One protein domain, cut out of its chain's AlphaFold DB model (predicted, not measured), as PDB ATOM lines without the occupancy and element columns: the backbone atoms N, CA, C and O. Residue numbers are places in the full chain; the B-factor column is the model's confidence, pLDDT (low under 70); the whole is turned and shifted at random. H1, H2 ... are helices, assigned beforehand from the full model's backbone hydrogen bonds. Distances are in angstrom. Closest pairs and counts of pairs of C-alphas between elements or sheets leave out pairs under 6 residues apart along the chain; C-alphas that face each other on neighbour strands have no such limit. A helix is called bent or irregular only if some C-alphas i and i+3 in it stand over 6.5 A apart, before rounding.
ATOM      1  N   SER A 103       8.057 -45.606 -29.310       95.94
ATOM      2  CA  SER A 103       7.251 -44.744 -30.166       95.94
ATOM      3  C   SER A 103       6.043 -44.177 -29.406       95.94
ATOM      4  O   SER A 103       5.535 -44.859 -28.513       95.94
ATOM      5  N   PRO A 104       5.562 -42.958 -29.730       95.50
ATOM      6  CA  PRO A 104       4.360 -42.392 -29.116       95.50
ATOM      7  C   PRO A 104       3.101 -43.239 -29.333       95.50
ATOM      8  O   PRO A 104       2.224 -43.254 -28.469       95.50
ATOM      9  N   ALA A 105       3.015 -43.923 -30.475       94.94
ATOM     10  CA  ALA A 105       1.921 -44.811 -30.840       94.94
ATOM     11  C   ALA A 105       2.406 -45.890 -31.819       94.94
ATOM     12  O   ALA A 105       3.498 -45.796 -32.383       94.94
ATOM     13  N   GLU A 106       1.591 -46.922 -32.007       94.25
ATOM     14  CA  GLU A 106       1.829 -47.945 -33.024       94.25
ATOM     15  C   GLU A 106       1.545 -47.393 -34.425       94.25
ATOM     16  O   GLU A 106       0.713 -46.507 -34.604       94.25
ATOM     17  N   VAL A 107       2.248 -47.938 -35.416       95.81
ATOM     18  CA  VAL A 107       2.023 -47.668 -36.837       95.81
ATOM     19  C   VAL A 107       1.209 -48.825 -37.407       95.81
ATOM     20  O   VAL A 107       1.624 -49.977 -37.271       95.81
ATOM     21  N   ALA A 108       0.074 -48.542 -38.050       92.94
ATOM     22  CA  ALA A 108      -0.828 -49.555 -38.584       92.94
ATOM     23  C   ALA A 108      -1.085 -49.375 -40.089       92.94
ATOM     24  O   ALA A 108      -0.747 -48.368 -40.705       92.94
ATOM     25  N   ASP A 109      -1.719 -50.369 -40.713       90.81
ATOM     26  CA  ASP A 109      -1.971 -50.375 -42.163       90.81
ATOM     27  C   ASP A 109      -2.740 -49.160 -42.685       90.81
ATOM     28  O   ASP A 109      -2.567 -48.768 -43.839       90.81
ATOM     29  N   LEU A 110      -3.609 -48.587 -41.852       89.94
ATOM     30  CA  LEU A 110      -4.490 -47.492 -42.246       89.94
ATOM     31  C   LEU A 110      -3.790 -46.129 -42.234       89.94
ATOM     32  O   LEU A 110      -4.208 -45.251 -42.982       89.94
ATOM     33  N   ASP A 111      -2.759 -45.953 -41.406       87.50
ATOM     34  CA  ASP A 111      -2.175 -44.651 -41.065       87.50
ATOM     35  C   ASP A 111      -0.643 -44.607 -41.174       87.50
ATOM     36  O   ASP A 111      -0.028 -43.565 -40.953       87.50
ATOM     37  N   TRP A 112       0.012 -45.696 -41.590       91.56
ATOM     38  CA  TRP A 112       1.473 -45.730 -41.663       91.56
ATOM     39  C   TRP A 112       2.089 -44.680 -42.588       91.56
ATOM     40  O   TRP A 112       3.247 -44.331 -42.408       91.56
ATOM     41  N   GLN A 113       1.364 -44.151 -43.574       90.75
ATOM     42  CA  GLN A 113       1.893 -43.083 -44.428       90.75
ATOM     43  C   GLN A 113       1.850 -41.703 -43.758       90.75
ATOM     44  O   GLN A 113       2.609 -40.804 -44.138       90.75
ATOM     45  N   ASP A 114       0.992 -41.526 -42.754       90.50
ATOM     46  CA  ASP A 114       0.789 -40.243 -42.084       90.50
ATOM     47  C   ASP A 114       1.988 -39.873 -41.210       90.50
ATOM     48  O   ASP A 114       2.343 -38.698 -41.113       90.50
ATOM     49  N   PHE A 115       2.672 -40.877 -40.661       90.88
ATOM     50  CA  PHE A 115       3.835 -40.710 -39.789       90.88
ATOM     51  C   PHE A 115       5.175 -40.738 -40.543       90.88
ATOM     52  O   PHE A 115       6.233 -40.906 -39.930       90.88
ATOM     53  N   LEU A 116       5.186 -40.694 -41.881       88.69
ATOM     54  CA  LEU A 116       6.432 -40.780 -42.653       88.69
ATOM     55  C   LEU A 116       7.310 -39.552 -42.399       88.69
ATOM     56  O   LEU A 116       6.878 -38.414 -42.551       88.69
ATOM     57  N   GLY A 117       8.574 -39.797 -42.046       84.12
ATOM     58  CA  GLY A 117       9.532 -38.745 -41.695       84.12
ATOM     59  C   GLY A 117       9.487 -38.316 -40.226       84.12
ATOM     60  O   GLY A 117      10.422 -37.661 -39.761       84.12
ATOM     61  N   GLU A 118       8.479 -38.747 -39.465       89.62
ATOM     62  CA  GLU A 118       8.388 -38.458 -38.037       89.62
ATOM     63  C   GLU A 118       9.360 -39.343 -37.249       89.62
ATOM     64  O   GLU A 118       9.170 -40.549 -37.076       89.62
ATOM     65  N   ARG A 119      10.442 -38.738 -36.745       88.00
ATOM     66  CA  ARG A 119      11.550 -39.455 -36.081       88.00
ATOM     67  C   ARG A 119      11.090 -40.313 -34.903       88.00
ATOM     68  O   ARG A 119      11.675 -41.361 -34.637       88.00
ATOM     69  N   GLU A 120      10.091 -39.847 -34.169       92.25
ATOM     70  CA  GLU A 120       9.557 -40.507 -32.972       92.25
ATOM     71  C   GLU A 120       8.883 -41.848 -33.301       92.25
ATOM     72  O   GLU A 120       8.756 -42.709 -32.432       92.25
ATOM     73  N   TYR A 121       8.542 -42.074 -34.571       95.00
ATOM     74  CA  TYR A 121       7.924 -43.304 -35.054       95.00
ATOM     75  C   TYR A 121       8.920 -44.337 -35.583       95.00
ATOM     76  O   TYR A 121       8.515 -45.436 -35.942       95.00
ATOM     77  N   GLN A 122      10.235 -44.063 -35.579       94.31
ATOM     78  CA  GLN A 122      11.221 -44.999 -36.142       94.31
ATOM     79  C   GLN A 122      11.151 -46.411 -35.535       94.31
ATOM     80  O   GLN A 122      11.314 -47.383 -36.264       94.31
ATOM     81  N   ARG A 123      10.886 -46.537 -34.223       95.75
ATOM     82  CA  ARG A 123      10.744 -47.846 -33.568       95.75
ATOM     83  C   ARG A 123       9.466 -48.550 -34.018       95.75
ATOM     84  O   ARG A 123       9.546 -49.710 -34.401       95.75
ATOM     85  N   ALA A 124       8.343 -47.830 -34.065       96.62
ATOM     86  CA  ALA A 124       7.075 -48.373 -34.543       96.62
ATOM     87  C   ALA A 124       7.149 -48.817 -36.012       96.62
ATOM     88  O   ALA A 124       6.556 -49.827 -36.362       96.62
ATOM     89  N   TYR A 125       7.929 -48.141 -36.863       96.00
ATOM     90  CA  TYR A 125       8.174 -48.626 -38.225       96.00
ATOM     91  C   TYR A 125       8.975 -49.923 -38.271       96.00
ATOM     92  O   TYR A 125       8.716 -50.752 -39.141       96.00
ATOM     93  N   VAL A 126       9.948 -50.114 -37.372       95.81
ATOM     94  CA  VAL A 126      10.643 -51.405 -37.280       95.81
ATOM     95  C   VAL A 126       9.643 -52.499 -36.929       95.81
ATOM     96  O   VAL A 126       9.601 -53.497 -37.641       95.81
ATOM     97  N   ASP A 127       8.812 -52.281 -35.909       95.75
ATOM     98  CA  ASP A 127       7.783 -53.241 -35.490       95.75
ATOM     99  C   ASP A 127       6.800 -53.533 -36.637       95.75
ATOM    100  O   ASP A 127       6.627 -54.683 -37.036       95.75
ATOM    101  N   PHE A 128       6.265 -52.484 -37.267       96.62
ATOM    102  CA  PHE A 128       5.357 -52.583 -38.408       96.62
ATOM    103  C   PHE A 128       5.947 -53.411 -39.557       96.62
ATOM    104  O   PHE A 128       5.305 -54.334 -40.059       96.62
ATOM    105  N   PHE A 129       7.178 -53.122 -39.991       96.25
ATOM    106  CA  PHE A 129       7.780 -53.867 -41.096       96.25
ATOM    107  C   PHE A 129       8.195 -55.289 -40.698       96.25
ATOM    108  O   PHE A 129       8.151 -56.174 -41.554       96.25
ATOM    109  N   GLU A 130       8.567 -55.545 -39.444       95.75
ATOM    110  CA  GLU A 130       8.830 -56.905 -38.953       95.75
ATOM    111  C   GLU A 130       7.553 -57.753 -38.938       95.75
ATOM    112  O   GLU A 130       7.561 -58.877 -39.454       95.75
ATOM    113  N   ASP A 131       6.446 -57.194 -38.454       96.62
ATOM    114  CA  ASP A 131       5.143 -57.855 -38.447       96.62
ATOM    115  C   ASP A 131       4.660 -58.127 -39.869       96.62
ATOM    116  O   ASP A 131       4.295 -59.256 -40.199       96.62
ATOM    117  N   LYS A 132       4.760 -57.139 -40.765       96.31
ATOM    118  CA  LYS A 132       4.404 -57.309 -42.179       96.31
ATOM    119  C   LYS A 132       5.230 -58.396 -42.849       96.31
ATOM    120  O   LYS A 132       4.689 -59.237 -43.567       96.31
ATOM    121  N   LEU A 133       6.540 -58.408 -42.603       96.88
ATOM    122  CA  LEU A 133       7.441 -59.409 -43.164       96.88
ATOM    123  C   LEU A 133       7.024 -60.828 -42.753       96.88
ATOM    124  O   LEU A 133       7.071 -61.742 -43.581       96.88
ATOM    125  N   ALA A 134       6.622 -61.012 -41.495       96.75
ATOM    126  CA  ALA A 134       6.207 -62.302 -40.962       96.75
ATOM    127  C   ALA A 134       4.792 -62.702 -41.411       96.75
ATOM    128  O   ALA A 134       4.608 -63.817 -41.905       96.75
ATOM    129  N   MET A 135       3.810 -61.814 -41.249       96.69
ATOM    130  CA  MET A 135       2.385 -62.114 -41.422       96.69
ATOM    131  C   MET A 135       1.957 -62.141 -42.891       96.69
ATOM    132  O   MET A 135       1.255 -63.064 -43.302       96.69
ATOM    133  N   ASP A 136       2.429 -61.185 -43.690       96.38
ATOM    134  CA  ASP A 136       1.903 -60.961 -45.042       96.38
ATOM    135  C   ASP A 136       2.841 -61.493 -46.133       96.38
ATOM    136  O   ASP A 136       2.396 -61.856 -47.223       96.38
ATOM    137  N   PHE A 137       4.146 -61.582 -45.845       96.50
ATOM    138  CA  PHE A 137       5.165 -61.936 -46.841       96.50
ATOM    139  C   PHE A 137       5.937 -63.227 -46.544       96.50
ATOM    140  O   PHE A 137       6.845 -63.564 -47.303       96.50
ATOM    141  N   ALA A 138       5.609 -63.966 -45.476       95.75
ATOM    142  CA  ALA A 138       6.259 -65.234 -45.114       95.75
ATOM    143  C   ALA A 138       7.805 -65.168 -45.144       95.75
ATOM    144  O   ALA A 138       8.478 -66.050 -45.683       95.75
ATOM    145  N   TYR A 139       8.373 -64.090 -44.594       94.38
ATOM    146  CA  TYR A 139       9.807 -63.771 -44.588       94.38
ATOM    147  C   TYR A 139      10.441 -63.490 -45.963       94.38
ATOM    148  O   TYR A 139      11.669 -63.449 -46.099       94.38
ATOM    149  N   ASN A 140       9.639 -63.221 -46.996       95.62
ATOM    150  CA  ASN A 140      10.120 -62.787 -48.304       95.62
ATOM    151  C   ASN A 140      10.277 -61.259 -48.378       95.62
ATOM    152  O   ASN A 140       9.419 -60.539 -48.893       95.62
ATOM    153  N   TRP A 141      11.433 -60.766 -47.930       93.88
ATOM    154  CA  TRP A 141      11.740 -59.329 -47.921       93.88
ATOM    155  C   TRP A 141      11.670 -58.671 -49.308       93.88
ATOM    156  O   TRP A 141      11.377 -57.483 -49.411       93.88
ATOM    157  N   LYS A 142      11.911 -59.423 -50.394       95.00
ATOM    158  CA  LYS A 142      11.840 -58.879 -51.760       95.00
ATOM    159  C   LYS A 142      10.408 -58.538 -52.147       95.00
ATOM    160  O   LYS A 142      10.185 -57.507 -52.771       95.00
ATOM    161  N   GLN A 143       9.454 -59.391 -51.773       96.75
ATOM    162  CA  GLN A 143       8.034 -59.136 -52.011       96.75
ATOM    163  C   GLN A 143       7.538 -57.968 -51.163       96.75
ATOM    164  O   GLN A 143       6.869 -57.090 -51.699       96.75
ATOM    165  N   GLN A 144       7.935 -57.907 -49.889       95.81
ATOM    166  CA  GLN A 144       7.620 -56.771 -49.024       95.81
ATOM    167  C   GLN A 144       8.145 -55.455 -49.612       95.81
ATOM    168  O   GLN A 144       7.399 -54.488 -49.750       95.81
ATOM    169  N   LEU A 145       9.417 -55.426 -50.018       94.69
ATOM    170  CA  LEU A 145      10.024 -54.252 -50.636       94.69
ATOM    171  C   LEU A 145       9.305 -53.875 -51.935       94.69
ATOM    172  O   LEU A 145       9.019 -52.702 -52.152       94.69
ATOM    173  N   GLN A 146       8.969 -54.853 -52.778       95.25
ATOM    174  CA  GLN A 146       8.224 -54.604 -54.011       95.25
ATOM    175  C   GLN A 146       6.836 -54.006 -53.741       95.25
ATOM    176  O   GLN A 146       6.400 -53.111 -54.466       95.25
ATOM    177  N   HIS A 147       6.161 -54.480 -52.696       94.12
ATOM    178  CA  HIS A 147       4.864 -53.974 -52.277       94.12
ATOM    179  C   HIS A 147       4.958 -52.510 -51.829       94.12
ATOM    180  O   HIS A 147       4.370 -51.644 -52.468       94.12
ATOM    181  N   PHE A 148       5.760 -52.208 -50.804       92.50
ATOM    182  CA  PHE A 148       5.809 -50.863 -50.219       92.50
ATOM    183  C   PHE A 148       6.529 -49.822 -51.091       92.50
ATOM    184  O   PHE A 148       6.158 -48.647 -51.074       92.50
ATOM    185  N   LEU A 149       7.552 -50.210 -51.864       92.12
ATOM    186  CA  LEU A 149       8.285 -49.254 -52.703       92.12
ATOM    187  C   LEU A 149       7.611 -48.956 -54.038       92.12
ATOM    188  O   LEU A 149       7.822 -47.862 -54.553       92.12
ATOM    189  N   PHE A 150       6.874 -49.902 -54.628       92.88
ATOM    190  CA  PHE A 150       6.445 -49.790 -56.031       92.88
ATOM    191  C   PHE A 150       4.959 -50.057 -56.278       92.88
ATOM    192  O   PHE A 150       4.520 -49.913 -57.416       92.88
ATOM    193  N   SER A 151       4.192 -50.458 -55.263       89.69
ATOM    194  CA  SER A 151       2.768 -50.780 -55.410       89.69
ATOM    195  C   SER A 151       1.884 -49.793 -54.642       89.69
ATOM    196  O   SER A 151       2.346 -49.115 -53.728       89.69
ATOM    197  N   GLY A 152       0.599 -49.746 -55.003       82.69
ATOM    198  CA  GLY A 152      -0.395 -48.856 -54.391       82.69
ATOM    199  C   GLY A 152      -0.506 -47.495 -55.080       82.69
ATOM    200  O   GLY A 152       0.228 -47.200 -56.022       82.69
ATOM    201  N   ASP A 153      -1.448 -46.680 -54.605       79.94
ATOM    202  CA  ASP A 153      -1.750 -45.367 -55.193       79.94
ATOM    203  C   ASP A 153      -0.676 -44.314 -54.867       79.94
ATOM    204  O   ASP A 153      -0.430 -43.402 -55.656       79.94
ATOM    205  N   MET A 154       0.003 -44.463 -53.722       81.38
ATOM    206  CA  MET A 154       1.134 -43.630 -53.295       81.38
ATOM    207  C   MET A 154       2.307 -44.516 -52.845       81.38
ATOM    208  O   MET A 154       2.499 -44.734 -51.647       81.38
ATOM    209  N   PRO A 155       3.077 -45.083 -53.791       86.50
ATOM    210  CA  PRO A 155       4.246 -45.894 -53.469       86.50
ATOM    211  C   PRO A 155       5.365 -45.039 -52.857       86.50
ATOM    212  O   PRO A 155       5.568 -43.888 -53.250       86.50
ATOM    213  N   LEU A 156       6.173 -45.619 -51.957       88.44
ATOM    214  CA  LEU A 156       7.271 -44.889 -51.298       88.44
ATOM    215  C   LEU A 156       8.310 -44.329 -52.273       88.44
ATOM    216  O   LEU A 156       8.981 -43.346 -51.957       88.44
ATOM    217  N   CYS A 157       8.455 -44.913 -53.466       87.62
ATOM    218  CA  CYS A 157       9.359 -44.374 -54.479       87.62
ATOM    219  C   CYS A 157       9.008 -42.937 -54.896       87.62
ATOM    220  O   CYS A 157       9.906 -42.199 -55.300       87.62
ATOM    221  N   TYR A 158       7.751 -42.506 -54.746       83.62
ATOM    222  CA  TYR A 158       7.346 -41.128 -55.031       83.62
ATOM    223  C   TYR A 158       7.920 -40.154 -53.999       83.62
ATOM    224  O   TYR A 158       8.427 -39.098 -54.372       83.62
ATOM    225  N   SER A 159       7.954 -40.544 -52.723       73.38
ATOM    226  CA  SER A 159       8.557 -39.753 -51.642       73.38
ATOM    227  C   SER A 159      10.088 -39.682 -51.712       73.38
ATOM    228  O   SER A 159      10.681 -38.824 -51.069       73.38
ATOM    229  N   LEU A 160      10.740 -40.566 -52.478       68.75
ATOM    230  CA  LEU A 160      12.201 -40.586 -52.649       68.75
ATOM    231  C   LEU A 160      12.703 -39.688 -53.792       68.75
ATOM    232  O   LEU A 160      13.886 -39.358 -53.823       68.75
ATOM    233  N   ILE A 161      11.835 -39.343 -54.752       64.06
ATOM    234  CA  ILE A 161      12.213 -38.659 -56.006       64.06
ATOM    235  C   ILE A 161      11.550 -37.273 -56.130       64.06
ATOM    236  O   ILE A 161      12.010 -36.442 -56.912       64.06
ATOM    237  N   GLY A 162      10.502 -36.988 -55.352       52.41
ATOM    238  CA  GLY A 162       9.883 -35.664 -55.286       52.41
ATOM    239  C   GLY A 162      10.554 -34.758 -54.253       52.41
ATOM    240  O   GLY A 162      10.786 -35.185 -53.124       52.41
ATOM    241  N   ASP A 163      10.821 -33.499 -54.619       46.47
ATOM    242  CA  ASP A 163      11.084 -32.440 -53.638       46.47
ATOM    243  C   ASP A 163       9.893 -32.409 -52.672       46.47
ATOM    244  O   ASP A 163       8.756 -32.154 -53.081       46.47
ATOM    245  N   GLY A 164      10.151 -32.757 -51.409       46.91
ATOM    246  CA  GLY A 164       9.146 -32.894 -50.364       46.91
ATOM    247  C   GLY A 164       8.403 -31.584 -50.142       46.91
ATOM    248  O   GLY A 164       8.805 -30.757 -49.330       46.91
ATOM    249  N   THR A 165       7.305 -31.408 -50.862       39.31
ATOM    250  CA  THR A 165       6.286 -30.402 -50.596       39.31
ATOM    251  C   THR A 165       4.998 -31.162 -50.325       39.31
ATOM    252  O   THR A 165       4.303 -31.601 -51.238       39.31
ATOM    253  N   LYS A 166       4.742 -31.394 -49.035       45.94
ATOM    254  CA  LYS A 166       3.371 -31.310 -48.538       45.94
ATOM    255  C   LYS A 166       3.027 -29.826 -48.415       45.94
ATOM    256  O   LYS A 166       3.940 -29.057 -48.038       45.94
TER     257      LYS A 166
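This is residues 103 to 166 of the 166 residues of a protein of Purpureocillium lilacinum (UniProt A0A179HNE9). Picture a V of helices: the long helix H1 makes one side, H2 turns back from near its far end to make the other, and the short H3 continues that second side after a sharp corner. The unnamed residues 103 to 118 loop alongside H1, and at the other end residues 161 to 166 stick out as a free tail. The printed part has 64 residues with three named helices, in the order H1, H2, H3, and no named strand; its class is all helix. The whole is compact, with a radius of gyration of the C-alphas of 12.2 A and spans of 35 by 28 by 16 A.

Start at Ser 103 and pass through residues 103 to 118, which hold no named element, until you reach H1, residues 119 to 135. A tight link of 5 residues then takes you to H2, residues 141 to 150. H1 and H2 only just touch, with 3 pairs of C-alphas within 8 A, and H1 does so with residues 132 to 133 alone. Their closest C-alphas are those of Leu 133 and Trp 141, 6.4 A apart. They run opposite ways at a steep tilt of 57 degrees. Another tight link of 5 residues leads to H3, residues 156 to 161. H2 and H3 touch only at the corner by their link, where the closest C-alphas, those of Leu 149 and Leu 156, are 4.7 A apart. They run the same way at a steep tilt of 60 degrees. H1 and H3 are apart. In the backbones of H2 and H3 every O i to N i+4 pair is within hydrogen-bond range, and in H1 11 of 13 are.

Find C-alpha 119 at (11.550, -39.455, -36.081); from there H1 runs 25.0 A to C-alpha 135 at (2.385, -62.114, -41.422). H1 is irregular: C-alphas 120 and 123 are 7.5 A apart. Next find C-alpha 141 at (11.740, -59.329, -47.921), where H2 begins; it measures 13.6 A to C-alpha 150. H3 measures 9.2 A from C-alpha 156 to C-alpha 161, which you find at (12.213, -38.659, -56.006).

The two C-alphas farthest apart are those of Ala 138 and Thr 165, at 35.3 A. From the C-alpha of Ser 103 to that of Lys 166, the chain's last residue, is 23.1 A. The printed part has no cut, and neither link between the helices is long. Look at the B-factor column for the model's confidence: the mean pLDDT of the printed part is 87.9, and residues 160 to 166 are under 70.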